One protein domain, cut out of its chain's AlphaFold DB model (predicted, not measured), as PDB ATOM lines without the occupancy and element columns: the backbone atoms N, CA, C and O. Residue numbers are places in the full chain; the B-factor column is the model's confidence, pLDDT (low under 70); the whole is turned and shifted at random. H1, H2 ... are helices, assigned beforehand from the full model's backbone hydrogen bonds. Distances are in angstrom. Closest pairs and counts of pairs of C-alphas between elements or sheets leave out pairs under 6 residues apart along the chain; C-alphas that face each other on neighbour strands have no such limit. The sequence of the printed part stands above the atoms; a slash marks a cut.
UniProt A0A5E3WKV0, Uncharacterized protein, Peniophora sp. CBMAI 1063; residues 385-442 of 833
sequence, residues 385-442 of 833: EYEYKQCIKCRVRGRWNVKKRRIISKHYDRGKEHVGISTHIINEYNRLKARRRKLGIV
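AT A GLANCE: This is residues 385 to 442 of the 833 residues of an uncharacterized protein of Peniophora sp. CBMAI 1063 (UniProt A0A5E3WKV0). Two long helices meet near their ends as an open V, with H1 one arm and H2 the other; the link between them loops out at the corner, where residues 412 to 418 stick out. The printed part has 58 residues with two named helices, H1 then H2, no named strand, and the class all helix. It is only just extended, close to loose, with a radius of gyration of the C-alphas of 15.7 A, and flat, spanning 47 by 36 by 13 A.

IN THESE COORDINATES: After residues 385 to 391, H1 runs from Ile 392 at (-30.963, 54.292, -26.594) to Tyr 412, 30.3 A between these C-alphas. H2 holds residues 421 to 438, 25.5 A from first to last C-alpha, ending at C-alpha 438 (-5.916, 47.291, -12.112).

HOW THE PARTS SIT: H1 and H2 are close but not clearly touching; their closest C-alphas, of Ile 408 and Ile 421, are 7.1 A apart. They run opposite ways at a steep tilt of 63 degrees. In H1 and H2 every O i to N i+4 pair is within hydrogen-bond range.

THE WHOLE: The C-alphas of Glu 385 and Lys 416, the two farthest apart, are 48.4 A apart. The printed part has no cut, and the link from H1 to H2 is short. Mean pLDDT of the printed part is 80.8; residues 414 to 419, 421 to 422 and 442 are under 70.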
ATOM      1  N   GLU A 385     -32.554  66.868 -31.638       95.19
ATOM      2  CA  GLU A 385     -32.207  66.421 -30.277       95.19
ATOM      3  C   GLU A 385     -31.526  65.045 -30.259       95.19
ATOM      4  O   GLU A 385     -30.696  64.746 -29.395       95.19
ATOM      5  N   TYR A 386     -31.896  64.160 -31.190       96.38
ATOM      6  CA  TYR A 386     -31.446  62.774 -31.192       96.38
ATOM      7  C   TYR A 386     -31.259  62.220 -32.613       96.38
ATOM      8  O   TYR A 386     -32.143  61.589 -33.194       96.38
ATOM      9  N   GLU A 387     -30.039  62.356 -33.137       96.62
ATOM     10  CA  GLU A 387     -29.607  61.943 -34.491       96.62
ATOM     11  C   GLU A 387     -29.837  60.446 -34.854       96.62
ATOM     12  O   GLU A 387     -29.599  60.029 -35.988       96.62
ATOM     13  N   TYR A 388     -30.275  59.583 -33.921       96.81
ATOM     14  CA  TYR A 388     -30.425  58.138 -34.154       96.81
ATOM     15  C   TYR A 388     -31.885  57.705 -34.291       96.81
ATOM     16  O   TYR A 388     -32.669  57.781 -33.350       96.81
ATOM     17  N   LYS A 389     -32.206  57.039 -35.405       97.19
ATOM     18  CA  LYS A 389     -33.532  56.436 -35.654       97.19
ATOM     19  C   LYS A 389     -33.897  55.270 -34.705       97.19
ATOM     20  O   LYS A 389     -35.004  54.750 -34.765       97.19
ATOM     21  N   GLN A 390     -32.999  54.855 -33.802       97.69
ATOM     22  CA  GLN A 390     -33.229  53.805 -32.795       97.69
ATOM     23  C   GLN A 390     -33.015  54.326 -31.374       97.69
ATOM     24  O   GLN A 390     -31.942  54.852 -31.076       97.69
ATOM     25  N   CYS A 391     -33.974  54.077 -30.477       97.50
ATOM     26  CA  CYS A 391     -33.909  54.532 -29.088       97.50
ATOM     27  C   CYS A 391     -32.681  53.957 -28.360       97.50
ATOM     28  O   CYS A 391     -32.182  52.883 -28.713       97.50
ATOM     29  N   ILE A 392     -32.217  54.628 -27.297       95.12
ATOM     30  CA  ILE A 392     -30.963  54.292 -26.594       95.12
ATOM     31  C   ILE A 392     -30.872  52.794 -26.243       95.12
ATOM     32  O   ILE A 392     -29.849  52.162 -26.524       95.12
ATOM     33  N   LYS A 393     -31.952  52.193 -25.714       92.44
ATOM     34  CA  LYS A 393     -32.002  50.758 -25.366       92.44
ATOM     35  C   LYS A 393     -31.827  49.854 -26.601       92.44
ATOM     36  O   LYS A 393     -31.005  48.935 -26.569       92.44
ATOM     37  N   CYS A 394     -32.520  50.139 -27.706       96.44
ATOM     38  CA  CYS A 394     -32.361  49.407 -28.971       96.44
ATOM     39  C   CYS A 394     -30.974  49.614 -29.594       96.44
ATOM     40  O   CYS A 394     -30.353  48.638 -30.009       96.44
ATOM     41  N   ARG A 395     -30.433  50.838 -29.575       96.25
ATOM     42  CA  ARG A 395     -29.089  51.157 -30.081       96.25
ATOM     43  C   ARG A 395     -27.997  50.401 -29.313       96.25
ATOM     44  O   ARG A 395     -27.058  49.883 -29.921       96.25
ATOM     45  N   VAL A 396     -28.123  50.288 -27.987       92.19
ATOM     46  CA  VAL A 396     -27.211  49.502 -27.135       92.19
ATOM     47  C   VAL A 396     -27.357  48.000 -27.402       92.19
ATOM     48  O   VAL A 396     -26.349  47.344 -27.667       92.19
ATOM     49  N   ARG A 397     -28.587  47.456 -27.441       91.56
ATOM     50  CA  ARG A 397     -28.853  46.044 -27.800       91.56
ATOM     51  C   ARG A 397     -28.326  45.709 -29.207       91.56
ATOM     52  O   ARG A 397     -27.726  44.656 -29.403       91.56
ATOM     53  N   GLY A 398     -28.454  46.628 -30.165       93.88
ATOM     54  CA  GLY A 398     -27.904  46.520 -31.518       93.88
ATOM     55  C   GLY A 398     -26.373  46.487 -31.537       93.88
ATOM     56  O   GLY A 398     -25.787  45.558 -32.099       93.88
ATOM     57  N   ARG A 399     -25.706  47.436 -30.861       92.19
ATOM     58  CA  ARG A 399     -24.236  47.442 -30.700       92.19
ATOM     59  C   ARG A 399     -23.737  46.160 -30.016       92.19
ATOM     60  O   ARG A 399     -22.742  45.588 -30.467       92.19
ATOM     61  N   TRP A 400     -24.443  45.665 -28.997       86.81
ATOM     62  CA  TRP A 400     -24.144  44.389 -28.336       86.81
ATOM     63  C   TRP A 400     -24.287  43.194 -29.285       86.81
ATOM     64  O   TRP A 400     -23.349  42.413 -29.421       86.81
ATOM     65  N   ASN A 401     -25.397  43.086 -30.021       85.50
ATOM     66  CA  ASN A 401     -25.626  41.994 -30.972       85.50
ATOM     67  C   ASN A 401     -24.641  42.022 -32.156       85.50
ATOM     68  O   ASN A 401     -24.271  40.969 -32.679       85.50
ATOM     69  N   VAL A 402     -24.147  43.199 -32.553       89.12
ATOM     70  CA  VAL A 402     -23.031  43.331 -33.507       89.12
ATOM     71  C   VAL A 402     -21.696  42.912 -32.873       89.12
ATOM     72  O   VAL A 402     -20.934  42.204 -33.531       89.12
ATOM     73  N   LYS A 403     -21.407  43.254 -31.603       88.94
ATOM     74  CA  LYS A 403     -20.218  42.735 -30.885       88.94
ATOM     75  C   LYS A 403     -20.279  41.202 -30.781       88.94
ATOM     76  O   LYS A 403     -19.308  40.549 -31.154       88.94
ATOM     77  N   LYS A 404     -21.423  40.633 -30.372       82.25
ATOM     78  CA  LYS A 404     -21.670  39.182 -30.281       82.25
ATOM     79  C   LYS A 404     -21.445  38.498 -31.634       82.25
ATOM     80  O   LYS A 404     -20.636  37.582 -31.704       82.25
ATOM     81  N   ARG A 405     -22.047  38.989 -32.727       83.88
ATOM     82  CA  ARG A 405     -21.828  38.424 -34.077       83.88
ATOM     83  C   ARG A 405     -20.375  38.531 -34.557       83.88
ATOM     84  O   ARG A 405     -19.866  37.568 -35.117       83.88
ATOM     85  N   ARG A 406     -19.664  39.635 -34.285       87.44
ATOM     86  CA  ARG A 406     -18.220  39.756 -34.596       87.44
ATOM     87  C   ARG A 406     -17.348  38.786 -33.794       87.44
ATOM     88  O   ARG A 406     -16.333  38.336 -34.314       87.44
ATOM     89  N   ILE A 407     -17.711  38.495 -32.544       78.88
ATOM     90  CA  ILE A 407     -17.023  37.498 -31.711       78.88
ATOM     91  C   ILE A 407     -17.271  36.090 -32.264       78.88
ATOM     92  O   ILE A 407     -16.318  35.350 -32.480       78.88
ATOM     93  N   ILE A 408     -18.530  35.755 -32.555       77.31
ATOM     94  CA  ILE A 408     -18.931  34.446 -33.083       77.31
ATOM     95  C   ILE A 408     -18.276  34.175 -34.447       77.31
ATOM     96  O   ILE A 408     -17.646  33.133 -34.603       77.31
ATOM     97  N   SER A 409     -18.314  35.133 -35.385       80.19
ATOM     98  CA  SER A 409     -17.598  35.037 -36.674       80.19
ATOM     99  C   SER A 409     -16.126  34.695 -36.454       80.19
ATOM    100  O   SER A 409     -15.657  33.688 -36.959       80.19
ATOM    101  N   LYS A 410     -15.426  35.445 -35.589       80.44
ATOM    102  CA  LYS A 410     -14.003  35.218 -35.285       80.44
ATOM    103  C   LYS A 410     -13.676  33.865 -34.643       80.44
ATOM    104  O   LYS A 410     -12.499  33.512 -34.625       80.44
ATOM    105  N   HIS A 411     -14.656  33.144 -34.094       75.19
ATOM    106  CA  HIS A 411     -14.475  31.758 -33.651       75.19
ATOM    107  C   HIS A 411     -14.645  30.773 -34.815       75.19
ATOM    108  O   HIS A 411     -13.784  29.917 -34.994       75.19
ATOM    109  N   TYR A 412     -15.679  30.926 -35.650       75.06
ATOM    110  CA  TYR A 412     -15.854  30.086 -36.845       75.06
ATOM    111  C   TYR A 412     -14.733  30.290 -37.881       75.06
ATOM    112  O   TYR A 412     -14.182  29.314 -38.385       75.06
ATOM    113  N   ASP A 413     -14.302  31.537 -38.106       72.56
ATOM    114  CA  ASP A 413     -13.170  31.924 -38.967       72.56
ATOM    115  C   ASP A 413     -11.813  31.326 -38.508       72.56
ATOM    116  O   ASP A 413     -10.806  31.491 -39.196       72.56
ATOM    117  N   ARG A 414     -11.747  30.686 -37.326       69.25
ATOM    118  CA  ARG A 414     -10.505  30.210 -36.688       69.25
ATOM    119  C   ARG A 414     -10.275  28.700 -36.686       69.25
ATOM    120  O   ARG A 414      -9.224  28.293 -36.214       69.25
ATOM    121  N   GLY A 415     -11.199  27.906 -37.229       60.91
ATOM    122  CA  GLY A 415     -10.965  26.524 -37.672       60.91
ATOM    123  C   GLY A 415     -10.257  25.554 -36.704       60.91
ATOM    124  O   GLY A 415      -9.038  25.446 -36.721       60.91
ATOM    125  N   LYS A 416     -11.058  24.706 -36.039       53.34
ATOM    126  CA  LYS A 416     -10.708  23.396 -35.429       53.34
ATOM    127  C   LYS A 416     -10.213  23.297 -33.974       53.34
ATOM    128  O   LYS A 416     -10.172  22.172 -33.492       53.34
ATOM    129  N   GLU A 417      -9.942  24.370 -33.225       56.69
ATOM    130  CA  GLU A 417      -9.573  24.230 -31.794       56.69
ATOM    131  C   GLU A 417     -10.659  24.716 -30.812       56.69
ATOM    132  O   GLU A 417     -11.181  25.832 -30.895       56.69
ATOM    133  N   HIS A 418     -11.028  23.829 -29.879       52.72
ATOM    134  CA  HIS A 418     -12.264  23.886 -29.093       52.72
ATOM    135  C   HIS A 418     -12.201  24.845 -27.890       52.72
ATOM    136  O   HIS A 418     -12.175  24.428 -26.734       52.72
ATOM    137  N   VAL A 419     -12.282  26.153 -28.146       60.06
ATOM    138  CA  VAL A 419     -12.647  27.143 -27.115       60.06
ATOM    139  C   VAL A 419     -14.064  27.645 -27.380       60.06
ATOM    140  O   VAL A 419     -14.293  28.479 -28.259       60.06
ATOM    141  N   GLY A 420     -15.021  27.117 -26.612       73.62
ATOM    142  CA  GLY A 420     -16.442  27.442 -26.734       73.62
ATOM    143  C   GLY A 420     -16.755  28.928 -26.518       73.62
ATOM    144  O   GLY A 420     -16.035  29.657 -25.832       73.62
ATOM    145  N   ILE A 421     -17.874  29.382 -27.092       68.88
ATOM    146  CA  ILE A 421     -18.335  30.780 -26.991       68.88
ATOM    147  C   ILE A 421     -18.557  31.180 -25.520       68.88
ATOM    148  O   ILE A 421     -18.218  32.297 -25.127       68.88
ATOM    149  N   SER A 422     -19.050  30.251 -24.692       65.81
ATOM    150  CA  SER A 422     -19.140  30.370 -23.230       65.81
ATOM    151  C   SER A 422     -17.782  30.686 -22.594       65.81
ATOM    152  O   SER A 422     -17.648  31.687 -21.891       65.81
ATOM    153  N   THR A 423     -16.748  29.903 -22.905       72.62
ATOM    154  CA  THR A 423     -15.380  30.082 -22.398       72.62
ATOM    155  C   THR A 423     -14.786  31.435 -22.804       72.62
ATOM    156  O   THR A 423     -14.124  32.082 -21.994       72.62
ATOM    157  N   HIS A 424     -15.062  31.935 -24.018       73.56
ATOM    158  CA  HIS A 424     -14.646  33.295 -24.390       73.56
ATOM    159  C   HIS A 424     -15.393  34.372 -23.583       73.56
ATOM    160  O   HIS A 424     -14.755  35.330 -23.137       73.56
ATOM    161  N   ILE A 425     -16.704  34.230 -23.360       72.62
ATOM    162  CA  ILE A 425     -17.491  35.179 -22.551       72.62
ATOM    163  C   ILE A 425     -16.959  35.231 -21.112       72.62
ATOM    164  O   ILE A 425     -16.703  36.323 -20.603       72.62
ATOM    165  N   ILE A 426     -16.700  34.069 -20.499       75.56
ATOM    166  CA  ILE A 426     -16.075  33.945 -19.173       75.56
ATOM    167  C   ILE A 426     -14.702  34.639 -19.160       75.56
ATOM    168  O   ILE A 426     -14.416  35.436 -18.267       75.56
ATOM    169  N   ASN A 427     -13.875  34.426 -20.187       76.12
ATOM    170  CA  ASN A 427     -12.553  35.047 -20.276       76.12
ATOM    171  C   ASN A 427     -12.593  36.573 -20.497       76.12
ATOM    172  O   ASN A 427     -11.773  37.277 -19.912       76.12
ATOM    173  N   GLU A 428     -13.538  37.128 -21.269       78.94
ATOM    174  CA  GLU A 428     -13.726  38.592 -21.355       78.94
ATOM    175  C   GLU A 428     -14.264  39.175 -20.040       78.94
ATOM    176  O   GLU A 428     -13.816  40.249 -19.638       78.94
ATOM    177  N   TYR A 429     -15.157  38.474 -19.331       77.75
ATOM    178  CA  TYR A 429     -15.634  38.894 -18.008       77.75
ATOM    179  C   TYR A 429     -14.497  38.925 -16.978       77.75
ATOM    180  O   TYR A 429     -14.261  39.954 -16.343       77.75
ATOM    181  N   ASN A 430     -13.707  37.851 -16.891       82.00
ATOM    182  CA  ASN A 430     -12.527  37.779 -16.027       82.00
ATOM    183  C   ASN A 430     -11.492  38.860 -16.383       82.00
ATOM    184  O   ASN A 430     -10.917  39.492 -15.497       82.00
ATOM    185  N   ARG A 431     -11.303  39.151 -17.676       84.69
ATOM    186  CA  ARG A 431     -10.423  40.228 -18.159       84.69
ATOM    187  C   ARG A 431     -10.944  41.627 -17.815       84.69
ATOM    188  O   ARG A 431     -10.140  42.513 -17.534       84.69
ATOM    189  N   LEU A 432     -12.262  41.835 -17.812       76.12
ATOM    190  CA  LEU A 432     -12.897  43.077 -17.357       76.12
ATOM    191  C   LEU A 432     -12.768  43.246 -15.836       76.12
ATOM    192  O   LEU A 432     -12.350  44.314 -15.391       76.12
ATOM    193  N   LYS A 433     -13.009  42.192 -15.048       78.06
ATOM    194  CA  LYS A 433     -12.807  42.202 -13.587       78.06
ATOM    195  C   LYS A 433     -11.338  42.449 -13.217       78.06
ATOM    196  O   LYS A 433     -11.041  43.276 -12.359       78.06
ATOM    197  N   ALA A 434     -10.398  41.840 -13.943       81.69
ATOM    198  CA  ALA A 434      -8.967  42.121 -13.809       81.69
ATOM    199  C   ALA A 434      -8.582  43.555 -14.227       81.69
ATOM    200  O   ALA A 434      -7.637  44.112 -13.671       81.69
ATOM    201  N   ARG A 435      -9.299  44.179 -15.175       84.56
ATOM    202  CA  ARG A 435      -9.108  45.599 -15.520       84.56
ATOM    203  C   ARG A 435      -9.617  46.541 -14.430       84.56
ATOM    204  O   ARG A 435      -8.886  47.468 -14.115       84.56
ATOM    205  N   ARG A 436     -10.789  46.291 -13.829       78.81
ATOM    206  CA  ARG A 436     -11.297  47.082 -12.685       78.81
ATOM    207  C   ARG A 436     -10.292  47.092 -11.533       78.81
ATOM    208  O   ARG A 436      -9.787  48.153 -11.184       78.81
ATOM    209  N   ARG A 437      -9.865  45.901 -11.093       81.44
ATOM    210  CA  ARG A 437      -8.818  45.721 -10.071       81.44
ATOM    211  C   ARG A 437      -7.516  46.472 -10.393       81.44
ATOM    212  O   ARG A 437      -6.885  47.007  -9.494       81.44
ATOM    213  N   LYS A 438      -7.109  46.538 -11.670       84.19
ATOM    214  CA  LYS A 438      -5.916  47.291 -12.112       84.19
ATOM    215  C   LYS A 438      -6.105  48.810 -12.207       84.19
ATOM    216  O   LYS A 438      -5.107  49.509 -12.332       84.19
ATOM    217  N   LEU A 439      -7.338  49.308 -12.175       87.19
ATOM    218  CA  LEU A 439      -7.670  50.738 -12.207       87.19
ATOM    219  C   LEU A 439      -7.884  51.328 -10.804       87.19
ATOM    220  O   LEU A 439      -8.346  52.456 -10.697       87.19
ATOM    221  N   GLY A 440      -7.618  50.572  -9.733       74.56
ATOM    222  CA  GLY A 440      -7.965  50.989  -8.368       74.56
ATOM    223  C   GLY A 440      -9.465  50.921  -8.064       74.56
ATOM    224  O   GLY A 440      -9.855  51.146  -6.926       74.56
ATOM    225  N   ILE A 441     -10.296  50.528  -9.040       74.00
ATOM    226  CA  ILE A 441     -11.696  50.159  -8.821       74.00
ATOM    227  C   ILE A 441     -11.695  48.789  -8.137       74.00
ATOM    228  O   ILE A 441     -11.808  47.734  -8.774       74.00
ATOM    229  N   VAL A 442     -11.497  48.827  -6.824       59.31
ATOM    230  CA  VAL A 442     -11.919  47.765  -5.918       59.31
ATOM    231  C   VAL A 442     -13.427  47.606  -6.129       59.31
ATOM    232  O   VAL A 442     -14.151  48.598  -6.167       59.31
TER     233      VAL A 442